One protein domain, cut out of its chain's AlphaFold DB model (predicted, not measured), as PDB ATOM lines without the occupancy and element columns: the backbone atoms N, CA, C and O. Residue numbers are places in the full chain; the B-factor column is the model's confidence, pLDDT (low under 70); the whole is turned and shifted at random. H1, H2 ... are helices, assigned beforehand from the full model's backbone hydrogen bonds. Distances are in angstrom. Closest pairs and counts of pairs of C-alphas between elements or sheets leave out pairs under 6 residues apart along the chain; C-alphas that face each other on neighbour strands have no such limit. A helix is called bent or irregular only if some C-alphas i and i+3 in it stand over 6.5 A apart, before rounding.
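AT A GLANCE: This is residues 414 to 520 and 557 to 592 of the 658 residues of an uncharacterized protein of Trichosporon asahii var. asahii (strain ATCC 90039 / CBS 2479 / JCM 2466 / KCTC 7840 / NBRC 103889/ NCYC 2677 / UAMH 7654) (UniProt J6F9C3). The longest helix, H8, runs along one side of a compact helical cluster; H2 crosses both H8 and H5, and H1 folds back beside H2 as a hairpin. H6 packs alongside H5, H7 joins H6 to the first residues of H8, and residues 491 to 496 stick out. The printed part has 143 residues, with H1 to H8 in chain order and no named strand: all helix, part aligned and part crossed. It is compact, with a radius of gyration of the C-alphas of 14.3 A and spans of 44 by 34 by 30 A.

IN THESE COORDINATES: Find C-alpha 571 at (-12.685, -3.201, -21.350); H8 runs 28.8 A to C-alpha 590 at (1.960, -25.743, -31.570). H6, residues 496 to 510, spans 21.6 A; H5, 458 to 468, 15.5 A; H2, 424 to 434, 15.3 A. Shorter are H1, 414 to 419, H3, 437 to 440, H4, 447 to 454, and H7, 561 to 566. H1 is only just irregular: C-alphas 414 and 417 are 6.8 A apart.

HOW THE PARTS SIT: Look at these closest C-alphas. H8 touches H2 at Val 583 and Ala 427, 5.9 A, a steep tilt of 63 degrees; H4 at Glu 572 and Leu 451, 6.6 A; and H7 at Trp 571 and Val 564, 4.8 A. H2 touches H1 at Ala 429 and Trp 417, 4.9 A, and H5 at Asn 434 and Ala 463, 4.8 A; H2 and H3 only just touch, only at the corner, with 3 pairs within 8 A. H6 touches H5 at Trp 508 and Cys 461, 5.5 A, and H7 at Val 502 and Pro 561, 5.4 A. H6 and H8 are apart. In H2, H4, H5, H7 and H8 every O i to N i+4 pair is within hydrogen-bond range; H6 has 10 of 11, H1 0 of 2 but 2 of 3 O i to N i+3 pairs, and H3 is too short.

THE WHOLE: C-alphas 492 and 592, the farthest apart, are 46.1 A apart. Residues 521 to 556 are not printed; the gap from C-alpha 520 to 557 is 15.8 A. The link from H5 to H6 is long, and pLDDT is under 70 at residues 489 to 496 and 513 to 520.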
ATOM      1  N   ARG A 414      -9.434 -29.577 -33.184       72.88
ATOM      2  CA  ARG A 414      -8.455 -29.010 -32.273       72.88
ATOM      3  C   ARG A 414      -7.276 -28.292 -32.928       72.88
ATOM      4  O   ARG A 414      -6.651 -27.522 -32.222       72.88
ATOM      5  N   LEU A 415      -6.939 -28.518 -34.194       86.38
ATOM      6  CA  LEU A 415      -5.905 -27.747 -34.906       86.38
ATOM      7  C   LEU A 415      -6.484 -26.859 -36.009       86.38
ATOM      8  O   LEU A 415      -5.799 -25.954 -36.473       86.38
ATOM      9  N   ALA A 416      -7.758 -27.042 -36.369       89.81
ATOM     10  CA  ALA A 416      -8.430 -26.227 -37.382       89.81
ATOM     11  C   ALA A 416      -8.415 -24.722 -37.054       89.81
ATOM     12  O   ALA A 416      -8.432 -23.892 -37.959       89.81
ATOM     13  N   TRP A 417      -8.331 -24.354 -35.769       94.56
ATOM     14  CA  TRP A 417      -8.204 -22.956 -35.355       94.56
ATOM     15  C   TRP A 417      -6.894 -22.303 -35.809       94.56
ATOM     16  O   TRP A 417      -6.884 -21.092 -35.990       94.56
ATOM     17  N   LEU A 418      -5.811 -23.057 -36.038       94.06
ATOM     18  CA  LEU A 418      -4.548 -22.496 -36.541       94.06
ATOM     19  C   LEU A 418      -4.708 -21.906 -37.945       94.06
ATOM     20  O   LEU A 418      -4.097 -20.887 -38.258       94.06
ATOM     21  N   SER A 419      -5.558 -22.525 -38.765       93.50
ATOM     22  CA  SER A 419      -5.857 -22.071 -40.125       93.50
ATOM     23  C   SER A 419      -6.808 -20.874 -40.166       93.50
ATOM     24  O   SER A 419      -6.984 -20.282 -41.225       93.50
ATOM     25  N   ALA A 420      -7.445 -20.516 -39.047       94.75
ATOM     26  CA  ALA A 420      -8.317 -19.349 -38.990       94.75
ATOM     27  C   ALA A 420      -7.503 -18.050 -39.070       94.75
ATOM     28  O   ALA A 420      -6.372 -17.984 -38.578       94.75
ATOM     29  N   GLU A 421      -8.107 -17.004 -39.640       95.94
ATOM     30  CA  GLU A 421      -7.515 -15.665 -39.715       95.94
ATOM     31  C   GLU A 421      -7.115 -15.150 -38.320       95.94
ATOM     32  O   GLU A 421      -7.906 -15.288 -37.374       95.94
ATOM     33  N   PRO A 422      -5.907 -14.568 -38.170       95.88
ATOM     34  CA  PRO A 422      -5.420 -14.068 -36.890       95.88
ATOM     35  C   PRO A 422      -6.377 -13.042 -36.270       95.88
ATOM     36  O   PRO A 422      -7.123 -12.340 -36.956       95.88
ATOM     37  N   GLY A 423      -6.338 -12.948 -34.940       95.69
ATOM     38  CA  GLY A 423      -7.225 -12.087 -34.160       95.69
ATOM     39  C   GLY A 423      -8.456 -12.819 -33.618       95.69
ATOM     40  O   GLY A 423      -8.386 -13.968 -33.174       95.69
ATOM     41  N   THR A 424      -9.606 -12.146 -33.627       96.06
ATOM     42  CA  THR A 424     -10.828 -12.612 -32.953       96.06
ATOM     43  C   THR A 424     -11.409 -13.911 -33.535       96.06
ATOM     44  O   THR A 424     -11.810 -14.765 -32.740       96.06
ATOM     45  N   PRO A 425     -11.441 -14.133 -34.869       96.31
ATOM     46  CA  PRO A 425     -11.905 -15.400 -35.443       96.31
ATOM     47  C   PRO A 425     -11.074 -16.599 -34.973       96.31
ATOM     48  O   PRO A 425     -11.636 -17.601 -34.521       96.31
ATOM     49  N   ARG A 426      -9.740 -16.475 -34.989       96.31
ATOM     50  CA  ARG A 426      -8.826 -17.490 -34.452       96.31
ATOM     51  C   ARG A 426      -8.988 -17.683 -32.949       96.31
ATOM     52  O   ARG A 426      -9.072 -18.823 -32.503       96.31
ATOM     53  N   ALA A 427      -9.101 -16.606 -32.172       96.81
ATOM     54  CA  ALA A 427      -9.341 -16.691 -30.732       96.81
ATOM     55  C   ALA A 427     -10.633 -17.445 -30.397       96.81
ATOM     56  O   ALA A 427     -10.650 -18.319 -29.529       96.81
ATOM     57  N   ARG A 428     -11.711 -17.163 -31.131       96.62
ATOM     58  CA  ARG A 428     -12.981 -17.877 -31.014       96.62
ATOM     59  C   ARG A 428     -12.820 -19.357 -31.342       96.62
ATOM     60  O   ARG A 428     -13.265 -20.195 -30.558       96.62
ATOM     61  N   ALA A 429     -12.186 -19.685 -32.468       95.81
ATOM     62  CA  ALA A 429     -11.954 -21.067 -32.874       95.81
ATOM     63  C   ALA A 429     -11.105 -21.825 -31.837       95.81
ATOM     64  O   ALA A 429     -11.459 -22.937 -31.449       95.81
ATOM     65  N   PHE A 430     -10.049 -21.192 -31.316       96.31
ATOM     66  CA  PHE A 430      -9.188 -21.744 -30.271       96.31
ATOM     67  C   PHE A 430      -9.955 -22.024 -28.977       96.31
ATOM     68  O   PHE A 430      -9.867 -23.124 -28.430       96.31
ATOM     69  N   ILE A 431     -10.722 -21.050 -28.482       96.81
ATOM     70  CA  ILE A 431     -11.493 -21.211 -27.244       96.81
ATOM     71  C   ILE A 431     -12.553 -22.301 -27.429       96.81
ATOM     72  O   ILE A 431     -12.649 -23.198 -26.599       96.81
ATOM     73  N   THR A 432     -13.281 -22.289 -28.546       95.75
ATOM     74  CA  THR A 432     -14.284 -23.317 -28.882       95.75
ATOM     75  C   THR A 432     -13.665 -24.716 -28.890       95.75
ATOM     76  O   THR A 432     -14.227 -25.641 -28.312       95.75
ATOM     77  N   ALA A 433     -12.472 -24.867 -29.475       93.75
ATOM     78  CA  ALA A 433     -11.744 -26.132 -29.536       93.75
ATOM     79  C   ALA A 433     -11.235 -26.641 -28.172       93.75
ATOM     80  O   ALA A 433     -10.923 -27.825 -28.037       93.75
ATOM     81  N   ASN A 434     -11.127 -25.763 -27.170       94.94
ATOM     82  CA  ASN A 434     -10.656 -26.093 -25.821       94.94
ATOM     83  C   ASN A 434     -11.779 -26.097 -24.767       94.94
ATOM     84  O   ASN A 434     -11.515 -26.326 -23.585       94.94
ATOM     85  N   LEU A 435     -13.029 -25.882 -25.173       94.75
ATOM     86  CA  LEU A 435     -14.203 -26.005 -24.314       94.75
ATOM     87  C   LEU A 435     -14.921 -27.338 -24.549       94.75
ATOM     88  O   LEU A 435     -14.785 -27.972 -25.595       94.75
ATOM     89  N   SER A 436     -15.713 -27.771 -23.564       92.62
ATOM     90  CA  SER A 436     -16.665 -28.864 -23.796       92.62
ATOM     91  C   SER A 436     -17.733 -28.439 -24.818       92.62
ATOM     92  O   SER A 436     -18.021 -27.244 -24.914       92.62
ATOM     93  N   PRO A 437     -18.369 -29.373 -25.553       89.94
ATOM     94  CA  PRO A 437     -19.394 -29.026 -26.544       89.94
ATOM     95  C   PRO A 437     -20.543 -28.187 -25.967       89.94
ATOM     96  O   PRO A 437     -21.007 -27.247 -26.606       89.94
ATOM     97  N   GLU A 438     -20.953 -28.480 -24.730       93.44
ATOM     98  CA  GLU A 438     -21.990 -27.730 -24.013       93.44
ATOM     99  C   GLU A 438     -21.552 -26.290 -23.722       93.44
ATOM    100  O   GLU A 438     -22.313 -25.354 -23.943       93.44
ATOM    101  N   GLN A 439     -20.307 -26.090 -23.282       95.25
ATOM    102  CA  GLN A 439     -19.747 -24.758 -23.031       95.25
ATOM    103  C   GLN A 439     -19.499 -23.979 -24.328       95.25
ATOM    104  O   GLN A 439     -19.726 -22.773 -24.372       95.25
ATOM    105  N   ALA A 440     -19.053 -24.659 -25.384       95.38
ATOM    106  CA  ALA A 440     -18.850 -24.080 -26.706       95.38
ATOM    107  C   ALA A 440     -20.165 -23.560 -27.309       95.38
ATOM    108  O   ALA A 440     -20.178 -22.485 -27.904       95.38
ATOM    109  N   ALA A 441     -21.281 -24.266 -27.090       95.31
ATOM    110  CA  ALA A 441     -22.611 -23.835 -27.525       95.31
ATOM    111  C   ALA A 441     -23.087 -22.534 -26.847       95.31
ATOM    112  O   ALA A 441     -23.980 -21.866 -27.363       95.31
ATOM    113  N   LEU A 442     -22.486 -22.147 -25.715       95.38
ATOM    114  CA  LEU A 442     -22.799 -20.895 -25.020       95.38
ATOM    115  C   LEU A 442     -22.090 -19.670 -25.613       95.38
ATOM    116  O   LEU A 442     -22.337 -18.563 -25.134       95.38
ATOM    117  N   LEU A 443     -21.186 -19.841 -26.585       96.50
ATOM    118  CA  LEU A 443     -20.442 -18.740 -27.200       96.50
ATOM    119  C   LEU A 443     -21.255 -18.094 -28.342       96.50
ATOM    120  O   LEU A 443     -21.484 -18.747 -29.364       96.50
ATOM    121  N   PRO A 444     -21.640 -16.806 -28.231       96.38
ATOM    122  CA  PRO A 444     -22.390 -16.094 -29.275       96.38
ATOM    123  C   PRO A 444     -21.632 -16.025 -30.599       96.38
ATOM    124  O   PRO A 444     -20.405 -16.033 -30.579       96.38
ATOM    125  N   ALA A 445     -22.323 -15.980 -31.747       94.50
ATOM    126  CA  ALA A 445     -21.732 -15.929 -33.098       94.50
ATOM    127  C   ALA A 445     -21.037 -14.592 -33.424       94.50
ATOM    128  O   ALA A 445     -20.079 -14.550 -34.194       94.50
ATOM    129  N   ASP A 446     -21.490 -13.514 -32.800       95.44
ATOM    130  CA  ASP A 446     -20.994 -12.162 -32.987       95.44
ATOM    131  C   ASP A 446     -19.747 -11.875 -32.133       95.44
ATOM    132  O   ASP A 446     -19.557 -12.432 -31.051       95.44
ATOM    133  N   GLY A 447     -18.867 -10.999 -32.628       92.31
ATOM    134  CA  GLY A 447     -17.608 -10.676 -31.948       92.31
ATOM    135  C   GLY A 447     -17.797  -9.959 -30.606       92.31
ATOM    136  O   GLY A 447     -17.072 -10.247 -29.654       92.31
ATOM    137  N   ALA A 448     -18.786  -9.064 -30.507       93.62
ATOM    138  CA  ALA A 448     -19.075  -8.319 -29.281       93.62
ATOM    139  C   ALA A 448     -19.666  -9.233 -28.196       93.62
ATOM    140  O   ALA A 448     -19.145  -9.299 -27.082       93.62
ATOM    141  N   GLY A 449     -20.689 -10.020 -28.539       95.75
ATOM    142  CA  GLY A 449     -21.291 -11.028 -27.672       95.75
ATOM    143  C   GLY A 449     -20.290 -12.092 -27.229       95.75
ATOM    144  O   GLY A 449     -20.309 -12.511 -26.071       95.75
ATOM    145  N   PHE A 450     -19.357 -12.478 -28.101       96.94
ATOM    146  CA  PHE A 450     -18.246 -13.357 -27.745       96.94
ATOM    147  C   PHE A 450     -17.375 -12.773 -26.622       96.94
ATOM    148  O   PHE A 450     -17.190 -13.433 -25.599       96.94
ATOM    149  N   LEU A 451     -16.892 -11.531 -26.750       97.31
ATOM    150  CA  LEU A 451     -16.082 -10.887 -25.703       97.31
ATOM    151  C   LEU A 451     -16.881 -10.658 -24.416       97.31
ATOM    152  O   LEU A 451     -16.379 -10.929 -23.325       97.31
ATOM    153  N   GLN A 452     -18.145 -10.247 -24.537       96.06
ATOM    154  CA  GLN A 452     -19.064 -10.105 -23.407       96.06
ATOM    155  C   GLN A 452     -19.231 -11.421 -22.648       96.06
ATOM    156  O   GLN A 452     -19.293 -11.428 -21.416       96.06
ATOM    157  N   ARG A 453     -19.272 -12.550 -23.366       96.06
ATOM    158  CA  ARG A 453     -19.382 -13.869 -22.749       96.06
ATOM    159  C   ARG A 453     -18.103 -14.286 -22.027       96.06
ATOM    160  O   ARG A 453     -18.188 -14.938 -20.993       96.06
ATOM    161  N   LEU A 454     -16.938 -13.892 -22.535       97.19
ATOM    162  CA  LEU A 454     -15.641 -14.178 -21.915       97.19
ATOM    163  C   LEU A 454     -15.302 -13.255 -20.736       97.19
ATOM    164  O   LEU A 454     -14.469 -13.618 -19.907       97.19
ATOM    165  N   ALA A 455     -15.958 -12.097 -20.621       96.69
ATOM    166  CA  ALA A 455     -15.734 -11.123 -19.549       96.69
ATOM    167  C   ALA A 455     -16.063 -11.650 -18.136       96.69
ATOM    168  O   ALA A 455     -15.737 -11.000 -17.143       96.69
ATOM    169  N   ASP A 456     -16.703 -12.818 -18.013       94.94
ATOM    170  CA  ASP A 456     -16.904 -13.489 -16.725       94.94
ATOM    171  C   ASP A 456     -15.699 -14.326 -16.254       94.94
ATOM    172  O   ASP A 456     -15.647 -14.743 -15.094       94.94
ATOM    173  N   GLY A 457     -14.728 -14.564 -17.141       96.56
ATOM    174  CA  GLY A 457     -13.513 -15.335 -16.892       96.56
ATOM    175  C   GLY A 457     -13.712 -16.845 -16.727       96.56
ATOM    176  O   GLY A 457     -12.723 -17.579 -16.744       96.56
ATOM    177  N   TYR A 458     -14.944 -17.346 -16.597       96.75
ATOM    178  CA  TYR A 458     -15.205 -18.764 -16.331       96.75
ATOM    179  C   TYR A 458     -14.795 -19.631 -17.523       96.75
ATOM    180  O   TYR A 458     -14.004 -20.565 -17.381       96.75
ATOM    181  N   LEU A 459     -15.281 -19.285 -18.721       97.25
ATOM    182  CA  LEU A 459     -14.939 -20.016 -19.944       97.25
ATOM    183  C   LEU A 459     -13.448 -19.888 -20.290       97.25
ATOM    184  O   LEU A 459     -12.859 -20.841 -20.793       97.25
ATOM    185  N   LEU A 460     -12.815 -18.757 -19.958       97.50
ATOM    186  CA  LEU A 460     -11.374 -18.568 -20.137       97.50
ATOM    187  C   LEU A 460     -10.560 -19.509 -19.246       97.50
ATOM    188  O   LEU A 460      -9.636 -20.148 -19.739       97.50
ATOM    189  N   CYS A 461     -10.927 -19.661 -17.969       97.62
ATOM    190  CA  CYS A 461     -10.265 -20.608 -17.067       97.62
ATOM    191  C   CYS A 461     -10.398 -22.056 -17.560       97.62
ATOM    192  O   CYS A 461      -9.426 -22.812 -17.538       97.62
ATOM    193  N   GLN A 462     -11.588 -22.439 -18.036       96.94
ATOM    194  CA  GLN A 462     -11.846 -23.780 -18.569       96.94
ATOM    195  C   GLN A 462     -11.038 -24.045 -19.848       96.94
ATOM    196  O   GLN A 462     -10.327 -25.047 -19.933       96.94
ATOM    197  N   ALA A 463     -11.084 -23.120 -20.811       96.56
ATOM    198  CA  ALA A 463     -10.305 -23.212 -22.042       96.56
ATOM    199  C   ALA A 463      -8.795 -23.222 -21.757       96.56
ATOM    200  O   ALA A 463      -8.057 -24.007 -22.353       96.56
ATOM    201  N   PHE A 464      -8.338 -22.412 -20.797       96.44
ATOM    202  CA  PHE A 464      -6.950 -22.385 -20.348       96.44
ATOM    203  C   PHE A 464      -6.507 -23.745 -19.817       96.44
ATOM    204  O   PHE A 464      -5.566 -24.327 -20.348       96.44
ATOM    205  N   ASN A 465      -7.232 -24.304 -18.851       95.44
ATOM    206  CA  ASN A 465      -6.941 -25.613 -18.277       95.44
ATOM    207  C   ASN A 465      -6.908 -26.741 -19.327       95.44
ATOM    208  O   ASN A 465      -6.015 -27.594 -19.295       95.44
ATOM    209  N   SER A 466      -7.838 -26.731 -20.286       93.19
ATOM    210  CA  SER A 466      -7.851 -27.673 -21.412       93.19
ATOM    211  C   SER A 466      -6.651 -27.498 -22.349       93.19
ATOM    212  O   SER A 466      -6.064 -28.489 -22.792       93.19
ATOM    213  N   SER A 467      -6.262 -26.249 -22.627       93.62
ATOM    214  CA  SER A 467      -5.112 -25.924 -23.482       93.62
ATOM    215  C   SER A 467      -3.777 -26.288 -22.820       93.62
ATOM    216  O   SER A 467      -2.918 -26.898 -23.457       93.62
ATOM    217  N   VAL A 468      -3.629 -26.045 -21.513       92.12
ATOM    218  CA  VAL A 468      -2.462 -26.451 -20.717       92.12
ATOM    219  C   VAL A 468      -2.322 -27.968 -20.670       92.12
ATOM    220  O   VAL A 468      -1.215 -28.482 -20.772       92.12
ATOM    221  N   ALA A 469      -3.431 -28.709 -20.604       87.19
ATOM    222  CA  ALA A 469      -3.394 -30.168 -20.655       87.19
ATOM    223  C   ALA A 469      -2.853 -30.730 -21.988       87.19
ATOM    224  O   ALA A 469      -2.444 -31.891 -22.023       87.19
ATOM    225  N   SER A 470      -2.871 -29.945 -23.072       84.38
ATOM    226  CA  SER A 470      -2.183 -30.270 -24.336       84.38
ATOM    227  C   SER A 470      -0.816 -29.633 -24.501       84.38
ATOM    228  O   SER A 470      -0.077 -30.056 -25.385       84.38
ATOM    229  N   SER A 471      -0.503 -28.611 -23.714       87.50
ATOM    230  CA  SER A 471       0.762 -27.910 -23.838       87.50
ATOM    231  C   SER A 471       1.911 -28.820 -23.412       87.50
ATOM    232  O   SER A 471       1.816 -29.614 -22.475       87.50
ATOM    233  N   SER A 472       3.019 -28.692 -24.132       80.50
ATOM    234  CA  SER A 472       4.282 -29.354 -23.807       80.50
ATOM    235  C   SER A 472       5.002 -28.674 -22.637       80.50
ATOM    236  O   SER A 472       5.869 -29.268 -21.991       80.50
ATOM    237  N   ARG A 473       4.647 -27.416 -22.360       83.12
ATOM    238  CA  ARG A 473       5.293 -26.577 -21.356       83.12
ATOM    239  C   ARG A 473       4.698 -26.829 -19.965       83.12
ATOM    240  O   ARG A 473       3.516 -27.147 -19.835       83.12
ATOM    241  N   PRO A 474       5.498 -26.669 -18.897       82.62
ATOM    242  CA  PRO A 474       5.072 -26.923 -17.522       82.62
ATOM    243  C   PRO A 474       4.240 -25.756 -16.963       82.62
ATOM    244  O   PRO A 474       4.613 -25.141 -15.965       82.62
ATOM    245  N   TRP A 475       3.128 -25.419 -17.613       86.25
ATOM    246  CA  TRP A 475       2.211 -24.401 -17.105       86.25
ATOM    247  C   TRP A 475       1.491 -24.891 -15.845       86.25
ATOM    248  O   TRP A 475       1.230 -26.085 -15.669       86.25
ATOM    249  N   GLY A 476       1.156 -23.953 -14.961       88.25
ATOM    250  CA  GLY A 476       0.281 -24.232 -13.828       88.25
ATOM    251  C   GLY A 476      -1.161 -24.469 -14.282       88.25
ATOM    252  O   GLY A 476      -1.609 -23.893 -15.268       88.25
ATOM    253  N   PHE A 477      -1.881 -25.324 -13.559       93.12
ATOM    254  CA  PHE A 477      -3.312 -25.563 -13.756       93.12
ATOM    255  C   PHE A 477      -4.102 -24.743 -12.737       93.12
ATOM    256  O   PHE A 477      -3.705 -24.691 -11.573       93.12
ATOM    257  N   ILE A 478      -5.229 -24.157 -13.140       95.56
ATOM    258  CA  ILE A 478      -6.118 -23.429 -12.230       95.56
ATOM    259  C   ILE A 478      -6.967 -24.460 -11.471       95.56
ATOM    260  O   ILE A 478      -7.740 -25.184 -12.113       95.56
ATOM    261  N   PRO A 479      -6.840 -24.585 -10.136       95.69
ATOM    262  CA  PRO A 479      -7.633 -25.524  -9.351       95.69
ATOM    263  C   PRO A 479      -9.131 -25.301  -9.555       95.69
ATOM    264  O   PRO A 479      -9.594 -24.170  -9.637       95.69
ATOM    265  N   ALA A 480      -9.911 -26.384  -9.594       93.81
ATOM    266  CA  ALA A 480     -11.361 -26.282  -9.776       93.81
ATOM    267  C   ALA A 480     -12.051 -25.507  -8.637       93.81
ATOM    268  O   ALA A 480     -13.086 -24.896  -8.873       93.81
ATOM    269  N   ASP A 481     -11.465 -25.510  -7.436       95.31
ATOM    270  CA  ASP A 481     -11.975 -24.772  -6.273       95.31
ATOM    271  C   ASP A 481     -11.806 -23.245  -6.416       95.31
ATOM    272  O   ASP A 481     -12.542 -22.490  -5.781       95.31
ATOM    273  N   ASP A 482     -10.882 -22.798  -7.277       96.00
ATOM    274  CA  ASP A 482     -10.610 -21.379  -7.552       96.00
ATOM    275  C   ASP A 482     -11.430 -20.845  -8.743       96.00
ATOM    276  O   ASP A 482     -11.448 -19.641  -8.996       96.00
ATOM    277  N   ILE A 483     -12.115 -21.724  -9.486       96.25
ATOM    278  CA  ILE A 483     -12.957 -21.352 -10.628       96.25
ATOM    279  C   ILE A 483     -14.404 -21.225 -10.151       96.25
ATOM    280  O   ILE A 483     -15.050 -22.203  -9.777       96.25
ATOM    281  N   HIS A 484     -14.947 -20.016 -10.217       95.00
ATOM    282  CA  HIS A 484     -16.328 -19.739  -9.849       95.00
ATOM    283  C   HIS A 484     -17.263 -19.923 -11.046       95.00
ATOM    284  O   HIS A 484     -17.099 -19.268 -12.077       95.00
ATOM    285  N   GLU A 485     -18.274 -20.779 -10.905       94.19
ATOM    286  CA  GLU A 485     -19.303 -20.965 -11.927       94.19
ATOM    287  C   GLU A 485     -20.220 -19.737 -12.001       94.19
ATOM    288  O   GLU A 485     -21.047 -19.494 -11.127       94.19
ATOM    289  N   THR A 486     -20.068 -18.949 -13.065       91.75
ATOM    290  CA  THR A 486     -20.864 -17.741 -13.330       91.75
ATOM    291  C   THR A 486     -21.976 -17.989 -14.352       91.75
ATOM    292  O   THR A 486     -22.735 -17.090 -14.683       91.75
ATOM    293  N   LEU A 487     -22.127 -19.192 -14.908       85.75
ATOM    294  CA  LEU A 487     -23.125 -19.405 -15.965       85.75
ATOM    295  C   LEU A 487     -24.563 -19.444 -15.423       85.75
ATOM    296  O   LEU A 487     -25.466 -18.952 -16.092       85.75
ATOM    297  N   ALA A 488     -24.758 -19.985 -14.219       81.25
ATOM    298  CA  ALA A 488     -26.076 -20.185 -13.616       81.25
ATOM    299  C   ALA A 488     -26.612 -18.959 -12.849       81.25
ATOM    300  O   ALA A 488     -27.815 -18.828 -12.659       81.25
ATOM    301  N   GLU A 489     -25.737 -18.054 -12.407       69.75
ATOM    302  CA  GLU A 489     -26.077 -17.016 -11.418       69.75
ATOM    303  C   GLU A 489     -26.304 -15.619 -12.009       69.75
ATOM    304  O   GLU A 489     -26.545 -14.663 -11.272       69.75
ATOM    305  N   ALA A 490     -26.242 -15.478 -13.336       63.31
ATOM    306  CA  ALA A 490     -26.321 -14.180 -14.009       63.31
ATOM    307  C   ALA A 490     -27.648 -13.424 -13.777       63.31
ATOM    308  O   ALA A 490     -27.734 -12.248 -14.125       63.31
ATOM    309  N   GLN A 491     -28.670 -14.066 -13.199       62.50
ATOM    310  CA  GLN A 491     -30.003 -13.484 -13.032       62.50
ATOM    311  C   GLN A 491     -30.276 -12.831 -11.665       62.50
ATOM    312  O   GLN A 491     -31.102 -11.924 -11.625       62.50
ATOM    313  N   ASP A 492     -29.591 -13.194 -10.569       55.44
ATOM    314  CA  ASP A 492     -30.195 -12.950  -9.242       55.44
ATOM    315  C   ASP A 492     -29.604 -11.826  -8.371       55.44
ATOM    316  O   ASP A 492     -30.336 -11.261  -7.562       55.44
ATOM    317  N   THR A 493     -28.334 -11.412  -8.488       59.25
ATOM    318  CA  THR A 493     -27.806 -10.340  -7.606       59.25
ATOM    319  C   THR A 493     -26.653  -9.543  -8.231       59.25
ATOM    320  O   THR A 493     -25.486  -9.923  -8.177       59.25
ATOM    321  N   GLY A 494     -26.942  -8.357  -8.774       61.22
ATOM    322  CA  GLY A 494     -25.977  -7.548  -9.542       61.22
ATOM    323  C   GLY A 494     -24.675  -7.101  -8.841       61.22
ATOM    324  O   GLY A 494     -23.855  -6.455  -9.487       61.22
ATOM    325  N   ARG A 495     -24.438  -7.412  -7.553       67.25
ATOM    326  CA  ARG A 495     -23.199  -7.038  -6.830       67.25
ATOM    327  C   ARG A 495     -22.257  -8.208  -6.531       67.25
ATOM    328  O   ARG A 495     -21.068  -8.083  -6.814       67.25
ATOM    329  N   GLU A 496     -22.741  -9.328  -5.983       68.81
ATOM    330  CA  GLU A 496     -21.875 -10.463  -5.586       68.81
ATOM    331  C   GLU A 496     -21.201 -11.118  -6.802       68.81
ATOM    332  O   GLU A 496     -20.019 -11.458  -6.784       68.81
ATOM    333  N   TRP A 497     -21.944 -11.154  -7.900       78.50
ATOM    334  CA  TRP A 497     -21.524 -11.568  -9.228       78.50
ATOM    335  C   TRP A 497     -20.189 -10.965  -9.701       78.50
ATOM    336  O   TRP A 497     -19.365 -11.651 -10.308       78.50
ATOM    337  N   THR A 498     -19.927  -9.692  -9.384       84.44
ATOM    338  CA  THR A 498     -18.708  -9.014  -9.848       84.44
ATOM    339  C   THR A 498     -17.441  -9.553  -9.184       84.44
ATOM    340  O   THR A 498     -16.420  -9.663  -9.855       84.44
ATOM    341  N   PHE A 499     -17.494  -9.977  -7.915       91.88
ATOM    342  CA  PHE A 499     -16.325 -10.540  -7.229       91.88
ATOM    343  C   PHE A 499     -15.904 -11.883  -7.823       91.88
ATOM    344  O   PHE A 499     -14.712 -12.123  -7.991       91.88
ATOM    345  N   ARG A 500     -16.872 -12.731  -8.196       93.62
ATOM    346  CA  ARG A 500     -16.603 -14.031  -8.830       93.62
ATOM    347  C   ARG A 500     -15.979 -13.859 -10.214       93.62
ATOM    348  O   ARG A 500     -14.973 -14.498 -10.503       93.62
ATOM    349  N   ARG A 501     -16.509 -12.926 -11.019       94.94
ATOM    350  CA  ARG A 501     -15.918 -12.552 -12.316       94.94
ATOM    351  C   ARG A 501     -14.479 -12.058 -12.169       94.94
ATOM    352  O   ARG A 501     -13.585 -12.552 -12.849       94.94
ATOM    353  N   VAL A 502     -14.249 -11.103 -11.263       95.81
ATOM    354  CA  VAL A 502     -12.906 -10.567 -10.989       95.81
ATOM    355  C   VAL A 502     -11.971 -11.682 -10.523       95.81
ATOM    356  O   VAL A 502     -10.836 -11.740 -10.988       95.81
ATOM    357  N   GLY A 503     -12.443 -12.584  -9.657       95.94
ATOM    358  CA  GLY A 503     -11.694 -13.753  -9.196       95.94
ATOM    359  C   GLY A 503     -11.243 -14.646 -10.350       95.94
ATOM    360  O   GLY A 503     -10.046 -14.887 -10.491       95.94
ATOM    361  N   ASN A 504     -12.167 -15.045 -11.227       97.25
ATOM    362  CA  ASN A 504     -11.860 -15.863 -12.404       97.25
ATOM    363  C   ASN A 504     -10.860 -15.173 -13.345       97.25
ATOM    364  O   ASN A 504      -9.865 -15.778 -13.739       97.25
ATOM    365  N   LEU A 505     -11.091 -13.901 -13.684       96.88
ATOM    366  CA  LEU A 505     -10.204 -13.132 -14.566       96.88
ATOM    367  C   LEU A 505      -8.811 -12.942 -13.960       96.88
ATOM    368  O   LEU A 505      -7.817 -13.036 -14.675       96.88
ATOM    369  N   THR A 506      -8.729 -12.700 -12.650       95.69
ATOM    370  CA  THR A 506      -7.452 -12.569 -11.934       95.69
ATOM    371  C   THR A 506      -6.707 -13.896 -11.922       95.69
ATOM    372  O   THR A 506      -5.510 -13.910 -12.197       95.69
ATOM    373  N   CYS A 507      -7.405 -15.006 -11.655       95.62
ATOM    374  CA  CYS A 507      -6.817 -16.339 -11.714       95.62
ATOM    375  C   CYS A 507      -6.272 -16.610 -13.114       95.62
ATOM    376  O   CYS A 507      -5.083 -16.861 -13.253       95.62
ATOM    377  N   TRP A 508      -7.095 -16.478 -14.154       96.44
ATOM    378  CA  TRP A 508      -6.668 -16.684 -15.539       96.44
ATOM    379  C   TRP A 508      -5.471 -15.804 -15.929       96.44
ATOM    380  O   TRP A 508      -4.457 -16.325 -16.390       96.44
ATOM    381  N   ALA A 509      -5.533 -14.493 -15.673       94.31
ATOM    382  CA  ALA A 509      -4.458 -13.564 -16.020       94.31
ATOM    383  C   ALA A 509      -3.151 -13.847 -15.258       94.31
ATOM    384  O   ALA A 509      -2.070 -13.726 -15.833       94.31
ATOM    385  N   ALA A 510      -3.228 -14.280 -13.994       92.50
ATOM    386  CA  ALA A 510      -2.052 -14.624 -13.196       92.50
ATOM    387  C   ALA A 510      -1.247 -15.798 -13.780       92.50
ATOM    388  O   ALA A 510      -0.043 -15.883 -13.539       92.50
ATOM    389  N   TYR A 511      -1.877 -16.678 -14.565       89.12
ATOM    390  CA  TYR A 511      -1.196 -17.788 -15.237       89.12
ATOM    391  C   TYR A 511      -0.691 -17.449 -16.654       89.12
ATOM    392  O   TYR A 511       0.043 -18.247 -17.233       89.12
ATOM    393  N   LEU A 512      -0.998 -16.261 -17.196       85.12
ATOM    394  CA  LEU A 512      -0.600 -15.813 -18.544       85.12
ATOM    395  C   LEU A 512       0.703 -14.979 -18.594       85.12
ATOM    396  O   LEU A 512       0.908 -14.184 -19.507       85.12
ATOM    397  N   ILE A 513       1.604 -15.128 -17.619       68.31
ATOM    398  CA  ILE A 513       2.804 -14.279 -17.439       68.31
ATOM    399  C   ILE A 513       3.659 -14.173 -18.729       68.31
ATOM    400  O   ILE A 513       3.940 -15.207 -19.342       68.31
ATOM    401  N   PRO A 514       4.142 -12.962 -19.113       55.97
ATOM    402  CA  PRO A 514       4.334 -11.768 -18.284       55.97
ATOM    403  C   PRO A 514       3.457 -10.581 -18.702       55.97
ATOM    404  O   PRO A 514       3.940  -9.602 -19.271       55.97
ATOM    405  N   ILE A 515       2.167 -10.626 -18.379       55.44
ATOM    406  CA  ILE A 515       1.340  -9.417 -18.398       55.44
ATOM    407  C   ILE A 515       1.658  -8.638 -17.117       55.44
ATOM    408  O   ILE A 515       1.510  -9.164 -16.012       55.44
ATOM    409  N   ASN A 516       2.135  -7.398 -17.256       50.84
ATOM    410  CA  ASN A 516       2.269  -6.482 -16.127       50.84
ATOM    411  C   ASN A 516       0.862  -6.148 -15.631       50.84
ATOM    412  O   ASN A 516       0.212  -5.247 -16.154       50.84
ATOM    413  N   MET A 517       0.391  -6.882 -14.627       51.59
ATOM    414  CA  MET A 517      -0.785  -6.469 -13.875       51.59
ATOM    415  C   MET A 517      -0.466  -5.101 -13.266       51.59
ATOM    416  O   MET A 517       0.616  -4.968 -12.680       51.59
ATOM    417  N   PRO A 518      -1.344  -4.089 -13.386       55.66
ATOM    418  CA  PRO A 518      -1.190  -2.858 -12.638       55.66
ATOM    419  C   PRO A 518      -1.319  -3.226 -11.161       55.66
ATOM    420  O   PRO A 518      -2.402  -3.240 -10.578       55.66
ATOM    421  N   THR A 519      -0.198  -3.572 -10.526       54.41
ATOM    422  CA  THR A 519      -0.089  -3.470  -9.082       54.41
ATOM    423  C   THR A 519      -0.462  -2.036  -8.802       54.41
ATOM    424  O   THR A 519       0.227  -1.126  -9.260       54.41
ATOM    425  N   SER A 520      -1.595  -1.844  -8.130       49.97
ATOM    426  CA  SER A 520      -1.966  -0.569  -7.541       49.97
ATOM    427  C   SER A 520      -0.886  -0.211  -6.523       49.97
ATOM    428  O   SER A 520      -1.075  -0.335  -5.315       49.97
ATOM    429  N   ILE A 557       0.494  -4.993 -22.646       89.12
ATOM    430  CA  ILE A 557      -0.961  -4.947 -22.640       89.12
ATOM    431  C   ILE A 557      -1.388  -4.602 -21.211       89.12
ATOM    432  O   ILE A 557      -1.081  -5.346 -20.279       89.12
ATOM    433  N   GLU A 558      -2.034  -3.454 -21.023       91.56
ATOM    434  CA  GLU A 558      -2.615  -3.066 -19.737       91.56
ATOM    435  C   GLU A 558      -3.925  -3.833 -19.541       91.56
ATOM    436  O   GLU A 558      -4.868  -3.689 -20.321       91.56
ATOM    437  N   PHE A 559      -3.970  -4.686 -18.520       94.81
ATOM    438  CA  PHE A 559      -5.135  -5.509 -18.215       94.81
ATOM    439  C   PHE A 559      -5.537  -5.331 -16.755       94.81
ATOM    440  O   PHE A 559      -4.802  -5.724 -15.848       94.81
ATOM    441  N   ASP A 560      -6.719  -4.758 -16.533       95.56
ATOM    442  CA  ASP A 560      -7.348  -4.673 -15.217       95.56
ATOM    443  C   ASP A 560      -8.589  -5.590 -15.171       95.56
ATOM    444  O   ASP A 560      -9.612  -5.280 -15.800       95.56
ATOM    445  N   PRO A 561      -8.547  -6.704 -14.406       96.19
ATOM    446  CA  PRO A 561      -9.692  -7.591 -14.215       96.19
ATOM    447  C   PRO A 561     -10.957  -6.870 -13.738       96.19
ATOM    448  O   PRO A 561     -12.065  -7.296 -14.061       96.19
ATOM    449  N   LEU A 562     -10.815  -5.789 -12.964       95.31
ATOM    450  CA  LEU A 562     -11.941  -5.036 -12.421       95.31
ATOM    451  C   LEU A 562     -12.651  -4.220 -13.502       95.31
ATOM    452  O   LEU A 562     -13.884  -4.180 -13.514       95.31
ATOM    453  N   VAL A 563     -11.895  -3.600 -14.412       95.69
ATOM    454  CA  VAL A 563     -12.428  -2.877 -15.581       95.69
ATOM    455  C   VAL A 563     -13.199  -3.841 -16.479       95.69
ATOM    456  O   VAL A 563     -14.334  -3.542 -16.857       95.69
ATOM    457  N   VAL A 564     -12.637  -5.029 -16.734       96.00
ATOM    458  CA  VAL A 564     -13.273  -6.075 -17.550       96.00
ATOM    459  C   VAL A 564     -14.526  -6.639 -16.897       96.00
ATOM    460  O   VAL A 564     -15.588  -6.645 -17.514       96.00
ATOM    461  N   ALA A 565     -14.458  -7.028 -15.625       94.75
ATOM    462  CA  ALA A 565     -15.608  -7.592 -14.924       94.75
ATOM    463  C   ALA A 565     -16.794  -6.616 -14.824       94.75
ATOM    464  O   ALA A 565     -17.951  -7.058 -14.822       94.75
ATOM    465  N   LYS A 566     -16.510  -5.309 -14.723       94.38
ATOM    466  CA  LYS A 566     -17.512  -4.233 -14.672       94.38
ATOM    467  C   LYS A 566     -18.003  -3.778 -16.047       94.38
ATOM    468  O   LYS A 566     -19.001  -3.067 -16.092       94.38
ATOM    469  N   GLY A 567     -17.325  -4.148 -17.132       94.50
ATOM    470  CA  GLY A 567     -17.617  -3.612 -18.461       94.50
ATOM    471  C   GLY A 567     -17.359  -2.102 -18.567       94.50
ATOM    472  O   GLY A 567     -18.119  -1.391 -19.220       94.50
ATOM    473  N   ALA A 568     -16.342  -1.580 -17.874       96.19
ATOM    474  CA  ALA A 568     -16.017  -0.149 -17.892       96.19
ATOM    475  C   ALA A 568     -15.309   0.266 -19.197       96.19
ATOM    476  O   ALA A 568     -14.749  -0.571 -19.891       96.19
ATOM    477  N   ALA A 569     -15.312   1.556 -19.547       96.94
ATOM    478  CA  ALA A 569     -14.779   2.037 -20.829       96.94
ATOM    479  C   ALA A 569     -13.390   1.451 -21.178       96.94
ATOM    480  O   ALA A 569     -12.475   1.472 -20.359       96.94
ATOM    481  N   GLY A 570     -13.254   0.917 -22.398       95.88
ATOM    482  CA  GLY A 570     -12.022   0.280 -22.884       95.88
ATOM    483  C   GLY A 570     -11.866  -1.209 -22.544       95.88
ATOM    484  O   GLY A 570     -10.927  -1.839 -23.034       95.88
ATOM    485  N   TRP A 571     -12.785  -1.802 -21.772       97.06
ATOM    486  CA  TRP A 571     -12.685  -3.201 -21.350       97.06
ATOM    487  C   TRP A 571     -12.607  -4.214 -22.501       97.06
ATOM    488  O   TRP A 571     -11.837  -5.170 -22.420       97.06
ATOM    489  N   GLU A 572     -13.373  -4.003 -23.575       96.94
ATOM    490  CA  GLU A 572     -13.410  -4.899 -24.739       96.94
ATOM    491  C   GLU A 572     -12.051  -4.959 -25.429       96.94
ATOM    492  O   GLU A 572     -11.560  -6.038 -25.747       96.94
ATOM    493  N   SER A 573     -11.422  -3.795 -25.616       96.19
ATOM    494  CA  SER A 573     -10.105  -3.684 -26.242       96.19
ATOM    495  C   SER A 573      -9.031  -4.349 -25.382       96.19
ATOM    496  O   SER A 573      -8.226  -5.112 -25.917       96.19
ATOM    497  N   ALA A 574      -9.064  -4.131 -24.061       95.50
ATOM    498  CA  ALA A 574      -8.134  -4.759 -23.126       95.50
ATOM    499  C   ALA A 574      -8.272  -6.291 -23.124       95.50
ATOM    500  O   ALA A 574      -7.279  -7.004 -23.273       95.50
ATOM    501  N   LEU A 575      -9.500  -6.814 -23.016       96.44
ATOM    502  CA  LEU A 575      -9.749  -8.257 -23.021       96.44
ATOM    503  C   LEU A 575      -9.376  -8.891 -24.365       96.44
ATOM    504  O   LEU A 575      -8.683  -9.909 -24.388       96.44
ATOM    505  N   LYS A 576      -9.794  -8.279 -25.480       96.44
ATOM    506  CA  LYS A 576      -9.470  -8.735 -26.835       96.44
ATOM    507  C   LYS A 576      -7.961  -8.848 -27.034       96.44
ATOM    508  O   LYS A 576      -7.495  -9.904 -27.447       96.44
ATOM    509  N   ALA A 577      -7.207  -7.803 -26.687       94.94
ATOM    510  CA  ALA A 577      -5.757  -7.784 -26.852       94.94
ATOM    511  C   ALA A 577      -5.070  -8.913 -26.069       94.94
ATOM    512  O   ALA A 577      -4.203  -9.594 -26.613       94.94
ATOM    513  N   VAL A 578      -5.474  -9.151 -24.814       95.12
ATOM    514  CA  VAL A 578      -4.901 -10.236 -24.000       95.12
ATOM    515  C   VAL A 578      -5.250 -11.612 -24.561       95.12
ATOM    516  O   VAL A 578      -4.375 -12.473 -24.653       95.12
ATOM    517  N   VAL A 579      -6.510 -11.838 -24.942       96.38
ATOM    518  CA  VAL A 579      -6.947 -13.131 -25.486       96.38
ATOM    519  C   VAL A 579      -6.249 -13.423 -26.815       96.38
ATOM    520  O   VAL A 579      -5.757 -14.533 -27.004       96.38
ATOM    521  N   GLU A 580      -6.155 -12.445 -27.715       95.62
ATOM    522  CA  GLU A 580      -5.451 -12.600 -28.993       95.62
ATOM    523  C   GLU A 580      -3.956 -12.871 -28.770       95.62
ATOM    524  O   GLU A 580      -3.419 -13.817 -29.341       95.62
ATOM    525  N   ALA A 581      -3.299 -12.141 -27.862       93.69
ATOM    526  CA  ALA A 581      -1.899 -12.390 -27.512       93.69
ATOM    527  C   ALA A 581      -1.666 -13.797 -26.935       93.69
ATOM    528  O   ALA A 581      -0.680 -14.454 -27.277       93.69
ATOM    529  N   TRP A 582      -2.574 -14.280 -26.082       94.75
ATOM    530  CA  TRP A 582      -2.517 -15.640 -25.545       94.75
ATOM    531  C   TRP A 582      -2.666 -16.696 -26.647       94.75
ATOM    532  O   TRP A 582      -1.884 -17.647 -26.699       94.75
ATOM    533  N   VAL A 583      -3.633 -16.519 -27.549       95.69
ATOM    534  CA  VAL A 583      -3.906 -17.460 -28.644       95.69
ATOM    535  C   VAL A 583      -2.745 -17.514 -29.634       95.69
ATOM    536  O   VAL A 583      -2.357 -18.601 -30.051       95.69
ATOM    537  N   GLU A 584      -2.133 -16.376 -29.966       93.69
ATOM    538  CA  GLU A 584      -0.943 -16.345 -30.826       93.69
ATOM    539  C   GLU A 584       0.271 -17.001 -30.152       93.69
ATOM    540  O   GLU A 584       1.022 -17.734 -30.794       93.69
ATOM    541  N   ALA A 585       0.441 -16.827 -28.836       91.56
ATOM    542  CA  ALA A 585       1.476 -17.542 -28.092       91.56
ATOM    543  C   ALA A 585       1.242 -19.065 -28.095       91.56
ATOM    544  O   ALA A 585       2.196 -19.835 -28.231       91.56
ATOM    545  N   ALA A 586      -0.016 -19.505 -27.994       93.25
ATOM    546  CA  ALA A 586      -0.381 -20.912 -28.131       93.25
ATOM    547  C   ALA A 586      -0.145 -21.426 -29.564       93.25
ATOM    548  O   ALA A 586       0.348 -22.538 -29.741       93.25
ATOM    549  N   ALA A 587      -0.436 -20.617 -30.590       93.56
ATOM    550  CA  ALA A 587      -0.191 -20.966 -31.991       93.56
ATOM    551  C   ALA A 587       1.304 -21.150 -32.270       93.56
ATOM    552  O   ALA A 587       1.707 -22.128 -32.902       93.56
ATOM    553  N   ALA A 588       2.134 -20.249 -31.746       91.44
ATOM    554  CA  ALA A 588       3.586 -20.341 -31.839       91.44
ATOM    555  C   ALA A 588       4.130 -21.614 -31.165       91.44
ATOM    556  O   ALA A 588       5.034 -22.249 -31.704       91.44
ATOM    557  N   GLU A 589       3.563 -22.025 -30.021       89.75
ATOM    558  CA  GLU A 589       3.945 -23.283 -29.366       89.75
ATOM    559  C   GLU A 589       3.629 -24.500 -30.247       89.75
ATOM    560  O   GLU A 589       4.498 -25.345 -30.449       89.75
ATOM    561  N   VAL A 590       2.407 -24.581 -30.783       89.25
ATOM    562  CA  VAL A 590       1.960 -25.743 -31.570       89.25
ATOM    563  C   VAL A 590       2.681 -25.840 -32.912       89.25
ATOM    564  O   VAL A 590       2.992 -26.933 -33.366       89.25
ATOM    565  N   THR A 591       3.003 -24.710 -33.537       89.81
ATOM    566  CA  THR A 591       3.758 -24.682 -34.801       89.81
ATOM    567  C   THR A 591       5.245 -25.014 -34.629       89.81
ATOM    568  O   THR A 591       5.992 -24.998 -35.605       89.81
ATOM    569  N   GLY A 592       5.704 -25.299 -33.404       84.25
ATOM    570  CA  GLY A 592       7.118 -25.545 -33.119       84.25
ATOM    571  C   GLY A 592       7.986 -24.301 -33.318       84.25
ATOM    572  O   GLY A 592       9.213 -24.399 -33.368       84.25
TER     573      GLY A 592